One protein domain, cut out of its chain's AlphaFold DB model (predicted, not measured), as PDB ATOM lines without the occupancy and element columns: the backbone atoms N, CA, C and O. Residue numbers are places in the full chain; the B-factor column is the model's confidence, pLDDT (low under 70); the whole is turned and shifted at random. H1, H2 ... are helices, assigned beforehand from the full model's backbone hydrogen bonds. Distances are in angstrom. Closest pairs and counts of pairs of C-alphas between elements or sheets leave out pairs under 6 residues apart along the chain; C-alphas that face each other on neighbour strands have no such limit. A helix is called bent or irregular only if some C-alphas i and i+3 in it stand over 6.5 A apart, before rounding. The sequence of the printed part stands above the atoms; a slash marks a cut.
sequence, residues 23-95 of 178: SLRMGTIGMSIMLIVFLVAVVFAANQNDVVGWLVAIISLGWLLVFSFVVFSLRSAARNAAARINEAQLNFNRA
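This is residues 23 to 95 of the 178 residues of an uncharacterized protein of Arthrobacter sp. 260 (UniProt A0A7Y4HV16). Picture a long helical hairpin, opened as a narrow V: the shorter helix H1 runs to a corner, the chain turns there, and the much longer helix H2 folds back. The two helices meet near the corner and spread apart from it, and residues 65 to 95 of H2 make a long free arm. The printed part has 73 residues, with two named helices, H1 then H2, and no named strand, and its class is all helix. It is extended, with a radius of gyration of the C-alphas of 20.1 A, and its C-alphas span 68 by 28 by 8 A.

Find C-alpha 23 at (113.859, 157.321, 178.670); from there H1, residues 23 to 48, runs 37.4 A to C-alpha 48 at (140.660, 131.399, 175.199). Past Asn 49, look for C-alpha 50 at (142.865, 130.608, 180.969), where H2, residues 50 to 95, begins. It runs 66.4 A to C-alpha 95 at (106.960, 172.653, 217.702). Neither helix is bent.

H1 and H2 form a helical hairpin and run opposite ways at a shallow tilt of 27 degrees. Look at Ala 46 and Gly 53 for their closest C-alphas, 3.5 A apart. The helices touch with residues 42 to 47 of H1 and 52 to 57 of H2 alone. Their centres are 21.1 A apart. Along the backbone of H1, every O i to N i+4 pair is within hydrogen-bond range; in H2, 41 of 42 are.

The outline is a rod, and the two C-alphas farthest apart are those of Gln 48 and Ala 95, at 68.1 A. Residues 23 to 34 of H1 and 65 to 95 of H2 stand free. The printed part has no cut, and the link from H1 to H2 is tight, with 1 residue. In the B-factor column the mean pLDDT of the printed part is 76.3; look for values under 70 at residues 23 to 28, 44 to 46, 48 to 49 and 81 to 82.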
ATOM      1  N   SER A  23     112.425 156.999 178.561       49.78
ATOM      2  CA  SER A  23     113.859 157.321 178.670       49.78
ATOM      3  C   SER A  23     114.550 156.724 179.906       49.78
ATOM      4  O   SER A  23     115.679 156.257 179.784       49.78
ATOM      5  N   LEU A  24     113.884 156.642 181.067       52.50
ATOM      6  CA  LEU A  24     114.471 155.977 182.245       52.50
ATOM      7  C   LEU A  24     114.420 154.444 182.140       52.50
ATOM      8  O   LEU A  24     115.394 153.774 182.477       52.50
ATOM      9  N   ARG A  25     113.313 153.874 181.638       51.19
ATOM     10  CA  ARG A  25     113.157 152.411 181.497       51.19
ATOM     11  C   ARG A  25     113.998 151.839 180.347       51.19
ATOM     12  O   ARG A  25     114.583 150.767 180.489       51.19
ATOM     13  N   MET A  26     114.134 152.573 179.244       47.31
ATOM     14  CA  MET A  26     115.010 152.227 178.119       47.31
ATOM     15  C   MET A  26     116.481 152.311 178.528       47.31
ATOM     16  O   MET A  26     117.261 151.444 178.144       47.31
ATOM     17  N   GLY A  27     116.842 153.294 179.365       58.53
ATOM     18  CA  GLY A  27     118.178 153.394 179.955       58.53
ATOM     19  C   GLY A  27     118.545 152.150 180.767       58.53
ATOM     20  O   GLY A  27     119.626 151.595 180.587       58.53
ATOM     21  N   THR A  28     117.620 151.635 181.585       67.44
ATOM     22  CA  THR A  28     117.862 150.405 182.360       67.44
ATOM     23  C   THR A  28     117.937 149.144 181.497       67.44
ATOM     24  O   THR A  28     118.756 148.267 181.774       67.44
ATOM     25  N   ILE A  29     117.127 149.047 180.438       74.94
ATOM     26  CA  ILE A  29     117.136 147.884 179.536       74.94
ATOM     27  C   ILE A  29     118.430 147.859 178.715       74.94
ATOM     28  O   ILE A  29     119.110 146.835 178.685       74.94
ATOM     29  N   GLY A  30     118.818 148.992 178.121       77.25
ATOM     30  CA  GLY A  30     120.069 149.114 177.367       77.25
ATOM     31  C   GLY A  30     121.304 148.847 178.229       77.25
ATOM     32  O   GLY A  30     122.194 148.108 177.811       77.25
ATOM     33  N   MET A  31     121.324 149.361 179.464       79.56
ATOM     34  CA  MET A  31     122.404 149.093 180.419       79.56
ATOM     35  C   MET A  31     122.487 147.607 180.791       79.56
ATOM     36  O   MET A  31     123.576 147.042 180.828       79.56
ATOM     37  N   SER A  32     121.346 146.946 181.011       77.75
ATOM     38  CA  SER A  32     121.309 145.512 181.341       77.75
ATOM     39  C   SER A  32     121.826 144.650 180.187       77.75
ATOM     40  O   SER A  32     122.587 143.712 180.412       77.75
ATOM     41  N   ILE A  33     121.476 144.994 178.945       82.62
ATOM     42  CA  ILE A  33     121.974 144.304 177.748       82.62
ATOM     43  C   ILE A  33     123.491 144.483 177.613       82.62
ATOM     44  O   ILE A  33     124.197 143.503 177.388       82.62
ATOM     45  N   MET A  34     124.011 145.699 177.814       80.12
ATOM     46  CA  MET A  34     125.458 145.959 177.782       80.12
ATOM     47  C   MET A  34     126.212 145.193 178.873       80.12
ATOM     48  O   MET A  34     127.272 144.634 178.599       80.12
ATOM     49  N   LEU A  35     125.645 145.094 180.079       84.44
ATOM     50  CA  LEU A  35     126.207 144.283 181.163       84.44
ATOM     51  C   LEU A  35     126.267 142.796 180.796       84.44
ATOM     52  O   LEU A  35     127.286 142.154 181.040       84.44
ATOM     53  N   ILE A  36     125.211 142.253 180.182       85.44
ATOM     54  CA  ILE A  36     125.176 140.851 179.737       85.44
ATOM     55  C   ILE A  36     126.226 140.605 178.647       85.44
ATOM     56  O   ILE A  36     126.985 139.644 178.743       85.44
ATOM     57  N   VAL A  37     126.313 141.481 177.639       80.38
ATOM     58  CA  VAL A  37     127.315 141.374 176.562       80.38
ATOM     59  C   VAL A  37     128.735 141.434 177.124       80.38
ATOM     60  O   VAL A  37     129.584 140.632 176.737       80.38
ATOM     61  N   PHE A  38     128.989 142.334 178.074       83.12
ATOM     62  CA  PHE A  38     130.273 142.431 178.764       83.12
ATOM     63  C   PHE A  38     130.612 141.144 179.532       83.12
ATOM     64  O   PHE A  38     131.706 140.608 179.365       83.12
ATOM     65  N   LEU A  39     129.666 140.594 180.302       82.88
ATOM     66  CA  LEU A  39     129.831 139.315 181.004       82.88
ATOM     67  C   LEU A  39     130.165 138.168 180.041       82.88
ATOM     68  O   LEU A  39     131.088 137.398 180.300       82.88
ATOM     69  N   VAL A  40     129.459 138.081 178.913       77.31
ATOM     70  CA  VAL A  40     129.721 137.073 177.876       77.31
ATOM     71  C   VAL A  40     131.130 137.240 177.299       77.31
ATOM     72  O   VAL A  40     131.867 136.259 177.217       77.31
ATOM     73  N   ALA A  41     131.548 138.461 176.952       76.81
ATOM     74  CA  ALA A  41     132.887 138.729 176.420       76.81
ATOM     75  C   ALA A  41     134.003 138.331 177.403       76.81
ATOM     76  O   ALA A  41     135.008 137.747 176.999       76.81
ATOM     77  N   VAL A  42     133.803 138.589 178.696       76.06
ATOM     78  CA  VAL A  42     134.731 138.204 179.767       76.06
ATOM     79  C   VAL A  42     134.846 136.680 179.894       76.06
ATOM     80  O   VAL A  42     135.956 136.159 179.983       76.06
ATOM     81  N   VAL A  43     133.726 135.953 179.833       74.62
ATOM     82  CA  VAL A  43     133.722 134.477 179.858       74.62
ATOM     83  C   VAL A  43     134.408 133.895 178.618       74.62
ATOM     84  O   VAL A  43     135.188 132.952 178.732       74.62
ATOM     85  N   PHE A  44     134.189 134.475 177.434       69.56
ATOM     86  CA  PHE A  44     134.889 134.061 176.212       69.56
ATOM     87  C   PHE A  44     136.398 134.333 176.276       69.56
ATOM     88  O   PHE A  44     137.184 133.495 175.832       69.56
ATOM     89  N   ALA A  45     136.813 135.459 176.862       67.00
ATOM     90  CA  ALA A  45     138.223 135.756 177.101       67.00
ATOM     91  C   ALA A  45     138.856 134.767 178.097       67.00
ATOM     92  O   ALA A  45     139.990 134.337 177.885       67.00
ATOM     93  N   ALA A  46     138.118 134.363 179.139       63.38
ATOM     94  CA  ALA A  46     138.537 133.326 180.090       63.38
ATOM     95  C   ALA A  46     138.713 131.966 179.424       63.38
ATOM     96  O   ALA A  46     139.664 131.260 179.732       63.38
ATOM     97  N   ASN A  47     137.858 131.634 178.460       70.00
ATOM     98  CA  ASN A  47     137.944 130.360 177.762       70.00
ATOM     99  C   ASN A  47     139.110 130.282 176.755       70.00
ATOM    100  O   ASN A  47     139.626 129.199 176.510       70.00
ATOM    101  N   GLN A  48     139.527 131.400 176.144       66.06
ATOM    102  CA  GLN A  48     140.660 131.399 175.199       66.06
ATOM    103  C   GLN A  48     142.025 131.616 175.865       66.06
ATOM    104  O   GLN A  48     143.031 131.132 175.349       66.06
ATOM    105  N   ASN A  49     142.086 132.344 176.983       65.38
ATOM    106  CA  ASN A  49     143.322 132.579 177.723       65.38
ATOM    107  C   ASN A  49     143.073 132.377 179.221       65.38
ATOM    108  O   ASN A  49     142.697 133.314 179.928       65.38
ATOM    109  N   ASP A  50     143.295 131.142 179.670       70.69
ATOM    110  CA  ASP A  50     142.865 130.608 180.969       70.69
ATOM    111  C   ASP A  50     143.275 131.506 182.153       70.69
ATOM    112  O   ASP A  50     142.484 131.781 183.048       70.69
ATOM    113  N   VAL A  51     144.488 132.076 182.124       73.75
ATOM    114  CA  VAL A  51     144.992 132.941 183.207       73.75
ATOM    115  C   VAL A  51     144.484 134.382 183.091       73.75
ATOM    116  O   VAL A  51     144.035 134.971 184.076       73.75
ATOM    117  N   VAL A  52     144.551 134.983 181.897       74.81
ATOM    118  CA  VAL A  52     144.210 136.408 181.722       74.81
ATOM    119  C   VAL A  52     142.707 136.625 181.814       74.81
ATOM    120  O   VAL A  52     142.266 137.592 182.432       74.81
ATOM    121  N   GLY A  53     141.898 135.740 181.239       73.44
ATOM    122  CA  GLY A  53     140.460 135.940 181.270       73.44
ATOM    123  C   GLY A  53     139.825 135.590 182.619       73.44
ATOM    124  O   GLY A  53     138.887 136.282 183.010       73.44
ATOM    125  N   TRP A  54     140.377 134.653 183.406       76.69
ATOM    126  CA  TRP A  54     139.974 134.497 184.815       76.69
ATOM    127  C   TRP A  54     140.309 135.733 185.657       76.69
ATOM    128  O   TRP A  54     139.506 136.142 186.499       76.69
ATOM    129  N   LEU A  55     141.452 136.378 185.401       75.00
ATOM    130  CA  LEU A  55     141.834 137.620 186.077       75.00
ATOM    131  C   LEU A  55     140.865 138.763 185.738       75.00
ATOM    132  O   LEU A  55     140.371 139.446 186.637       75.00
ATOM    133  N   VAL A  56     140.513 138.923 184.460       79.38
ATOM    134  CA  VAL A  56     139.502 139.900 184.029       79.38
ATOM    135  C   VAL A  56     138.125 139.567 184.617       79.38
ATOM    136  O   VAL A  56     137.425 140.483 185.052       79.38
ATOM    137  N   ALA A  57     137.745 138.289 184.701       79.56
ATOM    138  CA  ALA A  57     136.473 137.856 185.280       79.56
ATOM    139  C   ALA A  57     136.341 138.204 186.762       79.56
ATOM    140  O   ALA A  57     135.340 138.806 187.159       79.56
ATOM    141  N   ILE A  58     137.361 137.901 187.565       81.25
ATOM    142  CA  ILE A  58     137.366 138.207 189.001       81.25
ATOM    143  C   ILE A  58     137.312 139.722 189.234       81.25
ATOM    144  O   ILE A  58     136.509 140.190 190.042       81.25
ATOM    145  N   ILE A  59     138.116 140.501 188.503       83.31
ATOM    146  CA  ILE A  59     138.151 141.965 188.648       83.31
ATOM    147  C   ILE A  59     136.803 142.580 188.255       83.31
ATOM    148  O   ILE A  59     136.272 143.430 188.971       83.31
ATOM    149  N   SER A  60     136.221 142.119 187.151       82.12
ATOM    150  CA  SER A  60     134.919 142.585 186.665       82.12
ATOM    151  C   SER A  60     133.791 142.263 187.644       82.12
ATOM    152  O   SER A  60     132.956 143.122 187.932       82.12
ATOM    153  N   LEU A  61     133.788 141.048 188.201       83.12
ATOM    154  CA  LEU A  61     132.825 140.636 189.219       83.12
ATOM    155  C   LEU A  61     132.962 141.484 190.490       83.12
ATOM    156  O   LEU A  61     131.954 141.936 191.034       83.12
ATOM    157  N   GLY A  62     134.195 141.760 190.922       89.94
ATOM    158  CA  GLY A  62     134.477 142.651 192.048       89.94
ATOM    159  C   GLY A  62     133.886 144.049 191.843       89.94
ATOM    160  O   GLY A  62     133.159 144.545 192.706       89.94
ATOM    161  N   TRP A  63     134.112 144.658 190.676       91.06
ATOM    162  CA  TRP A  63     133.537 145.967 190.341       91.06
ATOM    163  C   TRP A  63     132.009 145.957 190.290       91.06
ATOM    164  O   TRP A  63     131.373 146.900 190.765       91.06
ATOM    165  N   LEU A  64     131.408 144.890 189.764       87.19
ATOM    166  CA  LEU A  64     129.955 144.765 189.682       87.19
ATOM    167  C   LEU A  64     129.320 144.645 191.072       87.19
ATOM    168  O   LEU A  64     128.280 145.262 191.322       87.19
ATOM    169  N   LEU A  65     129.958 143.919 191.993       91.12
ATOM    170  CA  LEU A  65     129.518 143.836 193.388       91.12
ATOM    171  C   LEU A  65     129.615 145.190 194.093       91.12
ATOM    172  O   LEU A  65     128.656 145.590 194.751       91.12
ATOM    173  N   VAL A  66     130.715 145.926 193.908       90.69
ATOM    174  CA  VAL A  66     130.873 147.278 194.474       90.69
ATOM    175  C   VAL A  66     129.817 148.228 193.915       90.69
ATOM    176  O   VAL A  66     129.134 148.905 194.681       90.69
ATOM    177  N   PHE A  67     129.616 148.247 192.595       88.94
ATOM    178  CA  PHE A  67     128.588 149.071 191.961       88.94
ATOM    179  C   PHE A  67     127.186 148.729 192.480       88.94
ATOM    180  O   PHE A  67     126.427 149.619 192.868       88.94
ATOM    181  N   SER A  68     126.861 147.436 192.558       89.75
ATOM    182  CA  SER A  68     125.574 146.960 193.079       89.75
ATOM    183  C   SER A  68     125.380 147.361 194.539       89.75
ATOM    184  O   SER A  68     124.308 147.842 194.905       89.75
ATOM    185  N   PHE A  69     126.424 147.230 195.361       93.31
ATOM    186  CA  PHE A  69     126.411 147.653 196.757       93.31
ATOM    187  C   PHE A  69     126.175 149.161 196.892       93.31
ATOM    188  O   PHE A  69     125.346 149.567 197.703       93.31
ATOM    189  N   VAL A  70     126.837 149.991 196.081       92.12
ATOM    190  CA  VAL A  70     126.651 151.453 196.090       92.12
ATOM    191  C   VAL A  70     125.231 151.827 195.673       92.12
ATOM    192  O   VAL A  70     124.573 152.592 196.377       92.12
ATOM    193  N   VAL A  71     124.721 151.263 194.575       87.25
ATOM    194  CA  VAL A  71     123.354 151.533 194.099       87.25
ATOM    195  C   VAL A  71     122.321 151.096 195.135       87.25
ATOM    196  O   VAL A  71     121.382 151.842 195.426       87.25
ATOM    197  N   PHE A  72     122.491 149.913 195.725       89.94
ATOM    198  CA  PHE A  72     121.579 149.412 196.746       89.94
ATOM    199  C   PHE A  72     121.657 150.242 198.032       89.94
ATOM    200  O   PHE A  72     120.620 150.577 198.603       89.94
ATOM    201  N   SER A  73     122.859 150.646 198.446       84.56
ATOM    202  CA  SER A  73     123.072 151.512 199.610       84.56
ATOM    203  C   SER A  73     122.466 152.893 199.401       84.56
ATOM    204  O   SER A  73     121.783 153.382 200.292       84.56
ATOM    205  N   LEU A  74     122.623 153.496 198.219       83.88
ATOM    206  CA  LEU A  74     122.028 154.793 197.898       83.88
ATOM    207  C   LEU A  74     120.500 154.706 197.830       83.88
ATOM    208  O   LEU A  74     119.805 155.559 198.377       83.88
ATOM    209  N   ARG A  75     119.961 153.642 197.225       80.12
ATOM    210  CA  ARG A  75     118.513 153.396 197.189       80.12
ATOM    211  C   ARG A  75     117.945 153.162 198.590       80.12
ATOM    212  O   ARG A  75     116.868 153.663 198.894       80.12
ATOM    213  N   SER A  76     118.652 152.420 199.438       75.81
ATOM    214  CA  SER A  76     118.266 152.195 200.834       75.81
ATOM    215  C   SER A  76     118.352 153.494 201.644       75.81
ATOM    216  O   SER A  76     117.399 153.867 202.325       75.81
ATOM    217  N   ALA A  77     119.437 154.256 201.488       73.31
ATOM    218  CA  ALA A  77     119.647 155.537 202.151       73.31
ATOM    219  C   ALA A  77     118.596 156.579 201.754       73.31
ATOM    220  O   ALA A  77     118.074 157.255 202.631       73.31
ATOM    221  N   ALA A  78     118.221 156.671 200.477       74.12
ATOM    222  CA  ALA A  78     117.170 157.578 200.018       74.12
ATOM    223  C   ALA A  78     115.806 157.253 200.654       74.12
ATOM    224  O   ALA A  78     115.095 158.153 201.098       74.12
ATOM    225  N   ARG A  79     115.461 155.962 200.766       74.00
ATOM    226  CA  ARG A  79     114.219 155.518 201.425       74.00
ATOM    227  C   ARG A  79     114.230 155.827 202.923       74.00
ATOM    228  O   ARG A  79     113.227 156.282 203.460       74.00
ATOM    229  N   ASN A  80     115.374 155.641 203.576       73.75
ATOM    230  CA  ASN A  80     115.529 155.929 205.001       73.75
ATOM    231  C   ASN A  80     115.582 157.441 205.284       73.75
ATOM    232  O   ASN A  80     115.060 157.893 206.297       73.75
ATOM    233  N   ALA A  81     116.169 158.239 204.389       69.88
ATOM    234  CA  ALA A  81     116.213 159.694 204.502       69.88
ATOM    235  C   ALA A  81     114.813 160.309 204.385       69.88
ATOM    236  O   ALA A  81     114.477 161.188 205.172       69.88
ATOM    237  N   ALA A  82     113.974 159.800 203.476       67.06
ATOM    238  CA  ALA A  82     112.578 160.220 203.371       67.06
ATOM    239  C   ALA A  82     111.811 160.001 204.688       67.06
ATOM    240  O   ALA A  82     111.078 160.888 205.117       67.06
ATOM    241  N   ALA A  83     112.031 158.869 205.369       73.94
ATOM    242  CA  ALA A  83     111.423 158.596 206.673       73.94
ATOM    243  C   ALA A  83     111.913 159.568 207.763       73.94
ATOM    244  O   ALA A  83     111.107 160.105 208.516       73.94
ATOM    245  N   ARG A  84     113.215 159.881 207.807       74.69
ATOM    246  CA  ARG A  84     113.762 160.808 208.817       74.69
ATOM    247  C   ARG A  84     113.375 162.267 208.590       74.69
ATOM    248  O   ARG A  84     113.164 162.993 209.554       74.69
ATOM    249  N   ILE A  85     113.275 162.700 207.335       76.06
ATOM    250  CA  ILE A  85     112.789 164.045 206.987       76.06
ATOM    251  C   ILE A  85     111.312 164.173 207.364       76.06
ATOM    252  O   ILE A  85     110.914 165.192 207.915       76.06
ATOM    253  N   ASN A  86     110.528 163.120 207.134       71.75
ATOM    254  CA  ASN A  86     109.127 163.040 207.530       71.75
ATOM    255  C   ASN A  86     108.975 163.170 209.063       71.75
ATOM    256  O   ASN A  86     108.274 164.062 209.535       71.75
ATOM    257  N   GLU A  87     109.739 162.401 209.844       76.88
ATOM    258  CA  GLU A  87     109.769 162.512 211.313       76.88
ATOM    259  C   GLU A  87     110.221 163.900 211.806       76.88
ATOM    260  O   GLU A  87     109.628 164.464 212.729       76.88
ATOM    261  N   ALA A  88     111.252 164.486 211.189       75.94
ATOM    262  CA  ALA A  88     111.755 165.811 211.552       75.94
ATOM    263  C   ALA A  88     110.754 166.926 211.215       75.94
ATOM    264  O   ALA A  88     110.565 167.841 212.015       75.94
ATOM    265  N   GLN A  89     110.084 166.831 210.067       74.62
ATOM    266  CA  GLN A  89     109.060 167.778 209.634       74.62
ATOM    267  C   GLN A  89     107.823 167.705 210.538       74.62
ATOM    268  O   GLN A  89     107.317 168.745 210.948       74.62
ATOM    269  N   LEU A  90     107.392 166.503 210.938       73.62
ATOM    270  CA  LEU A  90     106.321 166.311 211.924       73.62
ATOM    271  C   LEU A  90     106.672 166.940 213.282       73.62
ATOM    272  O   LEU A  90     105.846 167.617 213.895       73.62
ATOM    273  N   ASN A  91     107.911 166.765 213.748       76.88
ATOM    274  CA  ASN A  91     108.370 167.354 215.007       76.88
ATOM    275  C   ASN A  91     108.502 168.885 214.927       76.88
ATOM    276  O   ASN A  91     108.161 169.573 215.888       76.88
ATOM    277  N   PHE A  92     108.945 169.425 213.789       75.25
ATOM    278  CA  PHE A  92     109.037 170.867 213.547       75.25
ATOM    279  C   PHE A  92     107.655 171.526 213.447       75.25
ATOM    280  O   PHE A  92     107.415 172.553 214.077       75.25
ATOM    281  N   ASN A  93     106.717 170.905 212.726       71.88
ATOM    282  CA  ASN A  93     105.338 171.383 212.615       71.88
ATOM    283  C   ASN A  93     104.642 171.395 213.984       71.88
ATOM    284  O   ASN A  93     104.012 172.390 214.343       71.88
ATOM    285  N   ARG A  94     104.842 170.337 214.788       73.19
ATOM    286  CA  ARG A  94     104.360 170.261 216.175       73.19
ATOM    287  C   ARG A  94     104.972 171.348 217.064       73.19
ATOM    288  O   ARG A  94     104.256 171.925 217.875       73.19
ATOM    289  N   ALA A  95     106.269 171.626 216.922       75.81
ATOM    290  CA  ALA A  95     106.960 172.653 217.702       75.81
ATOM    291  C   ALA A  95     106.533 174.084 217.324       75.81
ATOM    292  O   ALA A  95     106.467 174.947 218.195       75.81
TER     293      ALA A  95